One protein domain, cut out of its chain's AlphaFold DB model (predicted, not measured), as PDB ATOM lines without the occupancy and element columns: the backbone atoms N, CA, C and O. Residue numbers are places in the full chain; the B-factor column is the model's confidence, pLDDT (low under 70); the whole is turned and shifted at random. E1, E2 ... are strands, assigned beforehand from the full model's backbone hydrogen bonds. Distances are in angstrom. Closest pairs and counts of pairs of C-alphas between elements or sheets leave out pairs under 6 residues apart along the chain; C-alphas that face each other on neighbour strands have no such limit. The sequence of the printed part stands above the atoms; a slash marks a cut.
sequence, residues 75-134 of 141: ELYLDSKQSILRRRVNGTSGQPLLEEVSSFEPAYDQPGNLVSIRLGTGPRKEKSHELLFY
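This is residues 75 to 134 of the 141 residues of an uncharacterized protein of Acidobacteria bacterium (UniProt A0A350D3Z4). Two small three-stranded antiparallel sheets make a flat, open V: the longer sheet E4 E5 E6 forms one arm and the shorter sheet E1 E2 E3 the other. The arms come together near Val 101 to Phe 104 of E4, beside Leu 78 of E1 and Ile 84 of E2, while the far ends of the two sheets spread away from each other. The printed part has 60 residues, with no named helix and six named strands, E1 to E6 in order along the chain; the class is all strand. Each sheet is a meander, each strand the antiparallel neighbour of the one before, in the orders E1 E2 E3 and E4 E5 E6. The whole is only just loose, close to compact, with a radius of gyration of the C-alphas of 12.6 A, and spans 35 by 33 by 13 A.

In the larger sheet the inner strand is E5, residues 114 to 121. It forms a hairpin with E4, residues 101 to 109, antiparallel at 173 degrees, with N 105 and O 118 within hydrogen-bond range at 2.9 A. On its other side E5 forms a hairpin with E6, residues 127 to 133, at 165 degrees, with N 119 and O 129 at 2.9 A. E3, residues 95 to 98, runs on into E4 across a break of 2 residues, at 98 degrees; the two meet only through their link. E2, residues 84 to 89, forms a hairpin with E3 at 139 degrees, with N 87 and O 95 at 2.8 A. E1, residues 75 to 79, forms a hairpin with E2 at 151 degrees, with N 77 and O 86 at 3.1 A. Between the sheets, the closest C-alphas of E1 and E4 are those of Leu 78 and Phe 104, 6.2 A apart. Those of E2 and E4 are Ile 84 and Val 101, 5.6 A apart. E5 and E6 are apart from E1, E2 and E3.

E4 measures 23.7 A from C-alpha 101 at (96.512, 139.348, 53.353) to C-alpha 109 at (95.980, 162.850, 56.184). E5 measures 22.9 A and E6 20.1 A, ending at C-alpha 133 at (95.183, 156.938, 65.039). E1, 12.2 A long, begins at C-alpha 75 at (108.449, 149.768, 56.270); E2 measures 16.1 A and E3 9.5 A.

The two C-alphas farthest apart are those of Pro 111 and Arg 124, 37.2 A. The printed part has no cut, and its five links between named strands are tight. Mean pLDDT of the printed part is 91.8; residues 123 to 125, in the link from E5 to E6, are under 70.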
ATOM      1  N   GLU A  75     109.324 149.792  57.439       94.19
ATOM      2  CA  GLU A  75     108.449 149.768  56.270       94.19
ATOM      3  C   GLU A  75     107.528 148.551  56.370       94.19
ATOM      4  O   GLU A  75     107.988 147.437  56.638       94.19
ATOM      5  N   LEU A  76     106.233 148.774  56.162       95.00
ATOM      6  CA  LEU A  76     105.212 147.736  56.080       95.00
ATOM      7  C   LEU A  76     104.687 147.706  54.649       95.00
ATOM      8  O   LEU A  76     104.306 148.748  54.123       95.00
ATOM      9  N   TYR A  77     104.687 146.537  54.014       95.88
ATOM     10  CA  TYR A  77     104.231 146.405  52.631       95.88
ATOM     11  C   TYR A  77     103.641 145.027  52.363       95.88
ATOM     12  O   TYR A  77     104.058 144.029  52.955       95.88
ATOM     13  N   LEU A  78     102.672 144.975  51.451       96.31
ATOM     14  CA  LEU A  78     102.062 143.731  50.999       96.31
ATOM     15  C   LEU A  78     102.905 143.103  49.885       96.31
ATOM     16  O   LEU A  78     103.079 143.678  48.813       96.31
ATOM     17  N   ASP A  79     103.396 141.893  50.131       96.12
ATOM     18  CA  ASP A  79     103.907 141.000  49.098       96.12
ATOM     19  C   ASP A  79     102.722 140.300  48.428       96.12
ATOM     20  O   ASP A  79     102.270 139.241  48.864       96.12
ATOM     21  N   SER A  80     102.189 140.922  47.376       92.06
ATOM     22  CA  SER A  80     100.983 140.454  46.686       92.06
ATOM     23  C   SER A  80     101.154 139.095  46.006       92.06
ATOM     24  O   SER A  80     100.173 138.380  45.831       92.06
ATOM     25  N   LYS A  81     102.387 138.703  45.657       93.56
ATOM     26  CA  LYS A  81     102.657 137.387  45.059       93.56
ATOM     27  C   LYS A  81     102.484 136.257  46.063       93.56
ATOM     28  O   LYS A  81     102.167 135.141  45.668       93.56
ATOM     29  N   GLN A  82     102.746 136.542  47.335       94.81
ATOM     30  CA  GLN A  82     102.687 135.562  48.414       94.81
ATOM     31  C   GLN A  82     101.491 135.780  49.346       94.81
ATOM     32  O   GLN A  82     101.260 134.956  50.222       94.81
ATOM     33  N   SER A  83     100.739 136.870  49.163       94.50
ATOM     34  CA  SER A  83      99.672 137.308  50.072       94.50
ATOM     35  C   SER A  83     100.167 137.468  51.516       94.50
ATOM     36  O   SER A  83      99.496 137.068  52.464       94.50
ATOM     37  N   ILE A  84     101.365 138.043  51.685       96.00
ATOM     38  CA  ILE A  84     102.007 138.238  52.993       96.00
ATOM     39  C   ILE A  84     102.241 139.726  53.239       96.00
ATOM     40  O   ILE A  84     102.944 140.387  52.473       96.00
ATOM     41  N   LEU A  85     101.738 140.251  54.354       96.62
ATOM     42  CA  LEU A  85     102.187 141.542  54.866       96.62
ATOM     43  C   LEU A  85     103.574 141.370  55.485       96.62
ATOM     44  O   LEU A  85     103.779 140.531  56.364       96.62
ATOM     45  N   ARG A  86     104.539 142.166  55.029       97.62
ATOM     46  CA  ARG A  86     105.935 142.103  55.460       97.62
ATOM     47  C   ARG A  86     106.343 143.359  56.215       97.62
ATOM     48  O   ARG A  86     105.887 144.456  55.908       97.62
ATOM     49  N   ARG A  87     107.282 143.194  57.150       96.56
ATOM     50  CA  ARG A  87     108.007 144.275  57.828       96.56
ATOM     51  C   ARG A  87     109.463 144.278  57.419       96.56
ATOM     52  O   ARG A  87     110.178 143.301  57.628       96.56
ATOM     53  N   ARG A  88     109.930 145.404  56.899       95.62
ATOM     54  CA  ARG A  88     111.345 145.669  56.649       95.62
ATOM     55  C   ARG A  88     111.855 146.687  57.658       95.62
ATOM     56  O   ARG A  88     111.177 147.662  57.957       95.62
ATOM     57  N   VAL A  89     113.065 146.461  58.166       93.56
ATOM     58  CA  VAL A  89     113.719 147.357  59.124       93.56
ATOM     59  C   VAL A  89     115.067 147.769  58.559       93.56
ATOM     60  O   VAL A  89     115.876 146.911  58.230       93.56
ATOM     61  N   ASN A  90     115.345 149.066  58.444       89.56
ATOM     62  CA  ASN A  90     116.647 149.594  58.016       89.56
ATOM     63  C   ASN A  90     117.181 148.996  56.695       89.56
ATOM     64  O   ASN A  90     118.390 148.815  56.545       89.56
ATOM     65  N   GLY A  91     116.293 148.652  55.754       83.19
ATOM     66  CA  GLY A  91     116.676 148.074  54.461       83.19
ATOM     67  C   GLY A  91     116.948 146.562  54.456       83.19
ATOM     68  O   GLY A  91     117.476 146.061  53.469       83.19
ATOM     69  N   THR A  92     116.619 145.822  55.523       88.56
ATOM     70  CA  THR A  92     116.756 144.352  55.557       88.56
ATOM     71  C   THR A  92     115.822 143.646  54.564       88.56
ATOM     72  O   THR A  92     114.937 144.246  53.946       88.56
ATOM     73  N   SER A  93     115.942 142.321  54.459       90.12
ATOM     74  CA  SER A  93     114.856 141.506  53.911       90.12
ATOM     75  C   SER A  93     113.567 141.754  54.704       90.12
ATOM     76  O   SER A  93     113.607 141.894  55.931       90.12
ATOM     77  N   GLY A  94     112.427 141.821  54.014       93.62
ATOM     78  CA  GLY A  94     111.135 141.940  54.687       93.62
ATOM     79  C   GLY A  94     110.788 140.640  55.398       93.62
ATOM     80  O   GLY A  94     110.661 139.605  54.746       93.62
ATOM     81  N   GLN A  95     110.628 140.690  56.714       96.38
ATOM     82  CA  GLN A  95     110.160 139.565  57.515       96.38
ATOM     83  C   GLN A  95     108.641 139.419  57.357       96.38
ATOM     84  O   GLN A  95     107.952 140.442  57.321       96.38
ATOM     85  N   PRO A  96     108.109 138.192  57.242       96.75
ATOM     86  CA  PRO A  96     106.667 137.981  57.236       96.75
ATOM     87  C   PRO A  96     106.075 138.435  58.579       96.75
ATOM     88  O   PRO A  96     106.629 138.130  59.633       96.75
ATOM     89  N   LEU A  97     104.978 139.189  58.532       95.50
ATOM     90  CA  LEU A  97     104.200 139.571  59.713       95.50
ATOM     91  C   LEU A  97     102.863 138.843  59.779       95.50
ATOM     92  O   LEU A  97     102.451 138.425  60.856       95.50
ATOM     93  N   LEU A  98     102.173 138.762  58.641       94.56
ATOM     94  CA  LEU A  98     100.833 138.203  58.553       94.56
ATOM     95  C   LEU A  98     100.629 137.571  57.177       94.56
ATOM     96  O   LEU A  98     100.918 138.202  56.161       94.56
ATOM     97  N   GLU A  99     100.148 136.334  57.165       93.88
ATOM     98  CA  GLU A  99      99.785 135.595  55.954       93.88
ATOM     99  C   GLU A  99      98.316 135.839  55.585       93.88
ATOM    100  O   GLU A  99      97.551 136.402  56.370       93.88
ATOM    101  N   GLU A 100      97.925 135.411  54.385       94.12
ATOM    102  CA  GLU A 100      96.556 135.526  53.866       94.12
ATOM    103  C   GLU A 100      96.019 136.969  53.813       94.12
ATOM    104  O   GLU A 100      94.828 137.216  54.025       94.12
ATOM    105  N   VAL A 101      96.887 137.935  53.508       94.62
ATOM    106  CA  VAL A 101      96.512 139.348  53.353       94.62
ATOM    107  C   VAL A 101      96.127 139.627  51.900       94.62
ATOM    108  O   VAL A 101      96.931 139.418  50.989       94.62
ATOM    109  N   SER A 102      94.896 140.100  51.683       93.56
ATOM    110  CA  SER A 102      94.362 140.456  50.360       93.56
ATOM    111  C   SER A 102      94.632 141.917  49.995       93.56
ATOM    112  O   SER A 102      94.900 142.215  48.832       93.56
ATOM    113  N   SER A 103      94.611 142.822  50.976       94.38
ATOM    114  CA  SER A 103      94.852 144.253  50.772       94.38
ATOM    115  C   SER A 103      95.518 144.900  51.985       94.38
ATOM    116  O   SER A 103      95.314 144.489  53.128       94.38
ATOM    117  N   PHE A 104      96.336 145.920  51.727       96.00
ATOM    118  CA  PHE A 104      96.956 146.763  52.745       96.00
ATOM    119  C   PHE A 104      97.016 148.200  52.226       96.00
ATOM    120  O   PHE A 104      97.762 148.493  51.292       96.00
ATOM    121  N   GLU A 105      96.222 149.080  52.828       96.19
ATOM    122  CA  GLU A 105      96.023 150.457  52.372       96.19
ATOM    123  C   GLU A 105      96.331 151.430  53.523       96.19
ATOM    124  O   GLU A 105      95.429 151.813  54.276       96.19
ATOM    125  N   PRO A 106      97.610 151.795  53.723       95.31
ATOM    126  CA  PRO A 106      97.982 152.860  54.641       95.31
ATOM    127  C   PRO A 106      97.771 154.230  53.979       95.31
ATOM    128  O   PRO A 106      98.195 154.453  52.844       95.31
ATOM    129  N   ALA A 107      97.181 155.174  54.705       94.75
ATOM    130  CA  ALA A 107      97.074 156.568  54.296       94.75
ATOM    131  C   ALA A 107      97.369 157.503  55.474       94.75
ATOM    132  O   ALA A 107      97.106 157.179  56.634       94.75
ATOM    133  N   TYR A 108      97.930 158.673  55.170       92.88
ATOM    134  CA  TYR A 108      98.157 159.734  56.145       92.88
ATOM    135  C   TYR A 108      97.555 161.041  55.638       92.88
ATOM    136  O   TYR A 108      98.013 161.601  54.643       92.88
ATOM    137  N   ASP A 109      96.529 161.512  56.338       92.69
ATOM    138  CA  ASP A 109      95.980 162.850  56.184       92.69
ATOM    139  C   ASP A 109      96.814 163.820  57.026       92.69
ATOM    140  O   ASP A 109      96.672 163.899  58.248       92.69
ATOM    141  N   GLN A 110      97.726 164.532  56.363       89.25
ATOM    142  CA  GLN A 110      98.627 165.474  57.020       89.25
ATOM    143  C   GLN A 110      97.875 166.670  57.645       89.25
ATOM    144  O   GLN A 110      98.123 166.931  58.823       89.25
ATOM    145  N   PRO A 111      96.948 167.369  56.948       89.25
ATOM    146  CA  PRO A 111      96.123 168.417  57.560       89.25
ATOM    147  C   PRO A 111      95.351 167.968  58.808       89.25
ATOM    148  O   PRO A 111      95.314 168.697  59.798       89.25
ATOM    149  N   GLY A 112      94.750 166.775  58.774       90.00
ATOM    150  CA  GLY A 112      93.997 166.217  59.902       90.00
ATOM    151  C   GLY A 112      94.854 165.510  60.956       90.00
ATOM    152  O   GLY A 112      94.323 165.072  61.978       90.00
ATOM    153  N   ASN A 113      96.164 165.376  60.720       91.81
ATOM    154  CA  ASN A 113      97.074 164.515  61.474       91.81
ATOM    155  C   ASN A 113      96.498 163.109  61.745       91.81
ATOM    156  O   ASN A 113      96.607 162.580  62.851       91.81
ATOM    157  N   LEU A 114      95.859 162.496  60.753       93.94
ATOM    158  CA  LEU A 114      95.180 161.215  60.922       93.94
ATOM    159  C   LEU A 114      95.825 160.156  60.038       93.94
ATOM    160  O   LEU A 114      95.882 160.295  58.819       93.94
ATOM    161  N   VAL A 115      96.287 159.071  60.652       94.81
ATOM    162  CA  VAL A 115      96.683 157.865  59.925       94.81
ATOM    163  C   VAL A 115      95.502 156.909  59.891       94.81
ATOM    164  O   VAL A 115      94.903 156.622  60.931       94.81
ATOM    165  N   SER A 116      95.211 156.382  58.705       96.69
ATOM    166  CA  SER A 116      94.305 155.258  58.509       96.69
ATOM    167  C   SER A 116      95.049 154.071  57.913       96.69
ATOM    168  O   SER A 116      95.932 154.215  57.070       96.69
ATOM    169  N   ILE A 117      94.719 152.876  58.390       96.38
ATOM    170  CA  ILE A 117      95.245 151.622  57.856       96.38
ATOM    171  C   ILE A 117      94.066 150.690  57.650       96.38
ATOM    172  O   ILE A 117      93.420 150.298  58.625       96.38
ATOM    173  N   ARG A 118      93.815 150.308  56.397       96.19
ATOM    174  CA  ARG A 118      92.861 149.246  56.064       96.19
ATOM    175  C   ARG A 118      93.598 147.971  55.697       96.19
ATOM    176  O   ARG A 118      94.607 148.005  54.990       96.19
ATOM    177  N   LEU A 119      93.094 146.854  56.203       95.56
ATOM    178  CA  LEU A 119      93.678 145.532  56.033       95.56
ATOM    179  C   LEU A 119      92.580 144.530  55.668       95.56
ATOM    180  O   LEU A 119      91.688 144.266  56.475       95.56
ATOM    181  N   GLY A 120      92.674 143.956  54.473       94.56
ATOM    182  CA  GLY A 120      91.861 142.821  54.043       94.56
ATOM    183  C   GLY A 120      92.578 141.503  54.325       94.56
ATOM    184  O   GLY A 120      93.762 141.357  54.015       94.56
ATOM    185  N   THR A 121      91.878 140.538  54.922       92.38
ATOM    186  CA  THR A 121      92.424 139.206  55.242       92.38
ATOM    187  C   THR A 121      91.472 138.076  54.859       92.38
ATOM    188  O   THR A 121      90.250 138.237  54.895       92.38
ATOM    189  N   GLY A 122      92.037 136.903  54.567       83.69
ATOM    190  CA  GLY A 122      91.319 135.643  54.395       83.69
ATOM    191  C   GLY A 122      90.964 135.318  52.933       83.69
ATOM    192  O   GLY A 122      90.314 136.115  52.261       83.69
ATOM    193  N   PRO A 123      91.280 134.108  52.433       66.12
ATOM    194  CA  PRO A 123      91.103 133.742  51.023       66.12
ATOM    195  C   PRO A 123      89.655 133.393  50.621       66.12
ATOM    196  O   PRO A 123      89.386 133.167  49.446       66.12
ATOM    197  N   ARG A 124      88.716 133.274  51.578       60.38
ATOM    198  CA  ARG A 124      87.332 132.789  51.329       60.38
ATOM    199  C   ARG A 124      86.215 133.576  52.019       60.38
ATOM    200  O   ARG A 124      85.074 133.524  51.575       60.38
ATOM    201  N   LYS A 125      86.519 134.264  53.119       62.84
ATOM    202  CA  LYS A 125      85.623 135.202  53.804       62.84
ATOM    203  C   LYS A 125      86.463 136.409  54.159       62.84
ATOM    204  O   LYS A 125      87.119 136.402  55.198       62.84
ATOM    205  N   GLU A 126      86.471 137.372  53.250       75.88
ATOM    206  CA  GLU A 126      87.228 138.599  53.413       75.88
ATOM    207  C   GLU A 126      86.798 139.288  54.712       75.88
ATOM    208  O   GLU A 126      85.632 139.643  54.901       75.88
ATOM    209  N   LYS A 127      87.740 139.403  55.646       85.88
ATOM    210  CA  LYS A 127      87.593 140.229  56.838       85.88
ATOM    211  C   LYS A 127      88.360 141.511  56.596       85.88
ATOM    212  O   LYS A 127      89.571 141.474  56.380       85.88
ATOM    213  N   SER A 128      87.636 142.619  56.650       90.81
ATOM    214  CA  SER A 128      88.219 143.951  56.609       90.81
ATOM    215  C   SER A 128      88.409 144.474  58.028       90.81
ATOM    216  O   SER A 128      87.506 144.380  58.866       90.81
ATOM    217  N   HIS A 129      89.597 145.004  58.291       93.00
ATOM    218  CA  HIS A 129      89.966 145.670  59.530       93.00
ATOM    219  C   HIS A 129      90.413 147.094  59.216       93.00
ATOM    220  O   HIS A 129      91.134 147.318  58.244       93.00
ATOM    221  N   GLU A 130      90.027 148.046  60.061       95.81
ATOM    222  CA  GLU A 130      90.459 149.438  59.957       95.81
ATOM    223  C   GLU A 130      91.030 149.900  61.298       95.81
ATOM    224  O   GLU A 130      90.445 149.660  62.357       95.81
ATOM    225  N   LEU A 131      92.191 150.551  61.244       95.19
ATOM    226  CA  LEU A 131      92.813 151.227  62.374       95.19
ATOM    227  C   LEU A 131      92.957 152.711  62.045       95.19
ATOM    228  O   LEU A 131      93.492 153.069  60.997       95.19
ATOM    229  N   LEU A 132      92.529 153.556  62.980       96.19
ATOM    230  CA  LEU A 132      92.655 155.007  62.914       96.19
ATOM    231  C   LEU A 132      93.439 155.491  64.133       96.19
ATOM    232  O   LEU A 132      93.121 155.106  65.260       96.19
ATOM    233  N   PHE A 133      94.454 156.327  63.929       94.06
ATOM    234  CA  PHE A 133      95.183 156.938  65.039       94.06
ATOM    235  C   PHE A 133      95.825 158.272  64.656       94.06
ATOM    236  O   PHE A 133      96.154 158.515  63.498       94.06
ATOM    237  N   TYR A 134      96.048 159.113  65.666       92.75
ATOM    238  CA  TYR A 134      96.746 160.389  65.533       92.75
ATOM    239  C   TYR A 134      98.221 160.211  65.922       92.75
ATOM    240  O   TYR A 134      98.508 159.892  67.085       92.75
TER     241      TYR A 134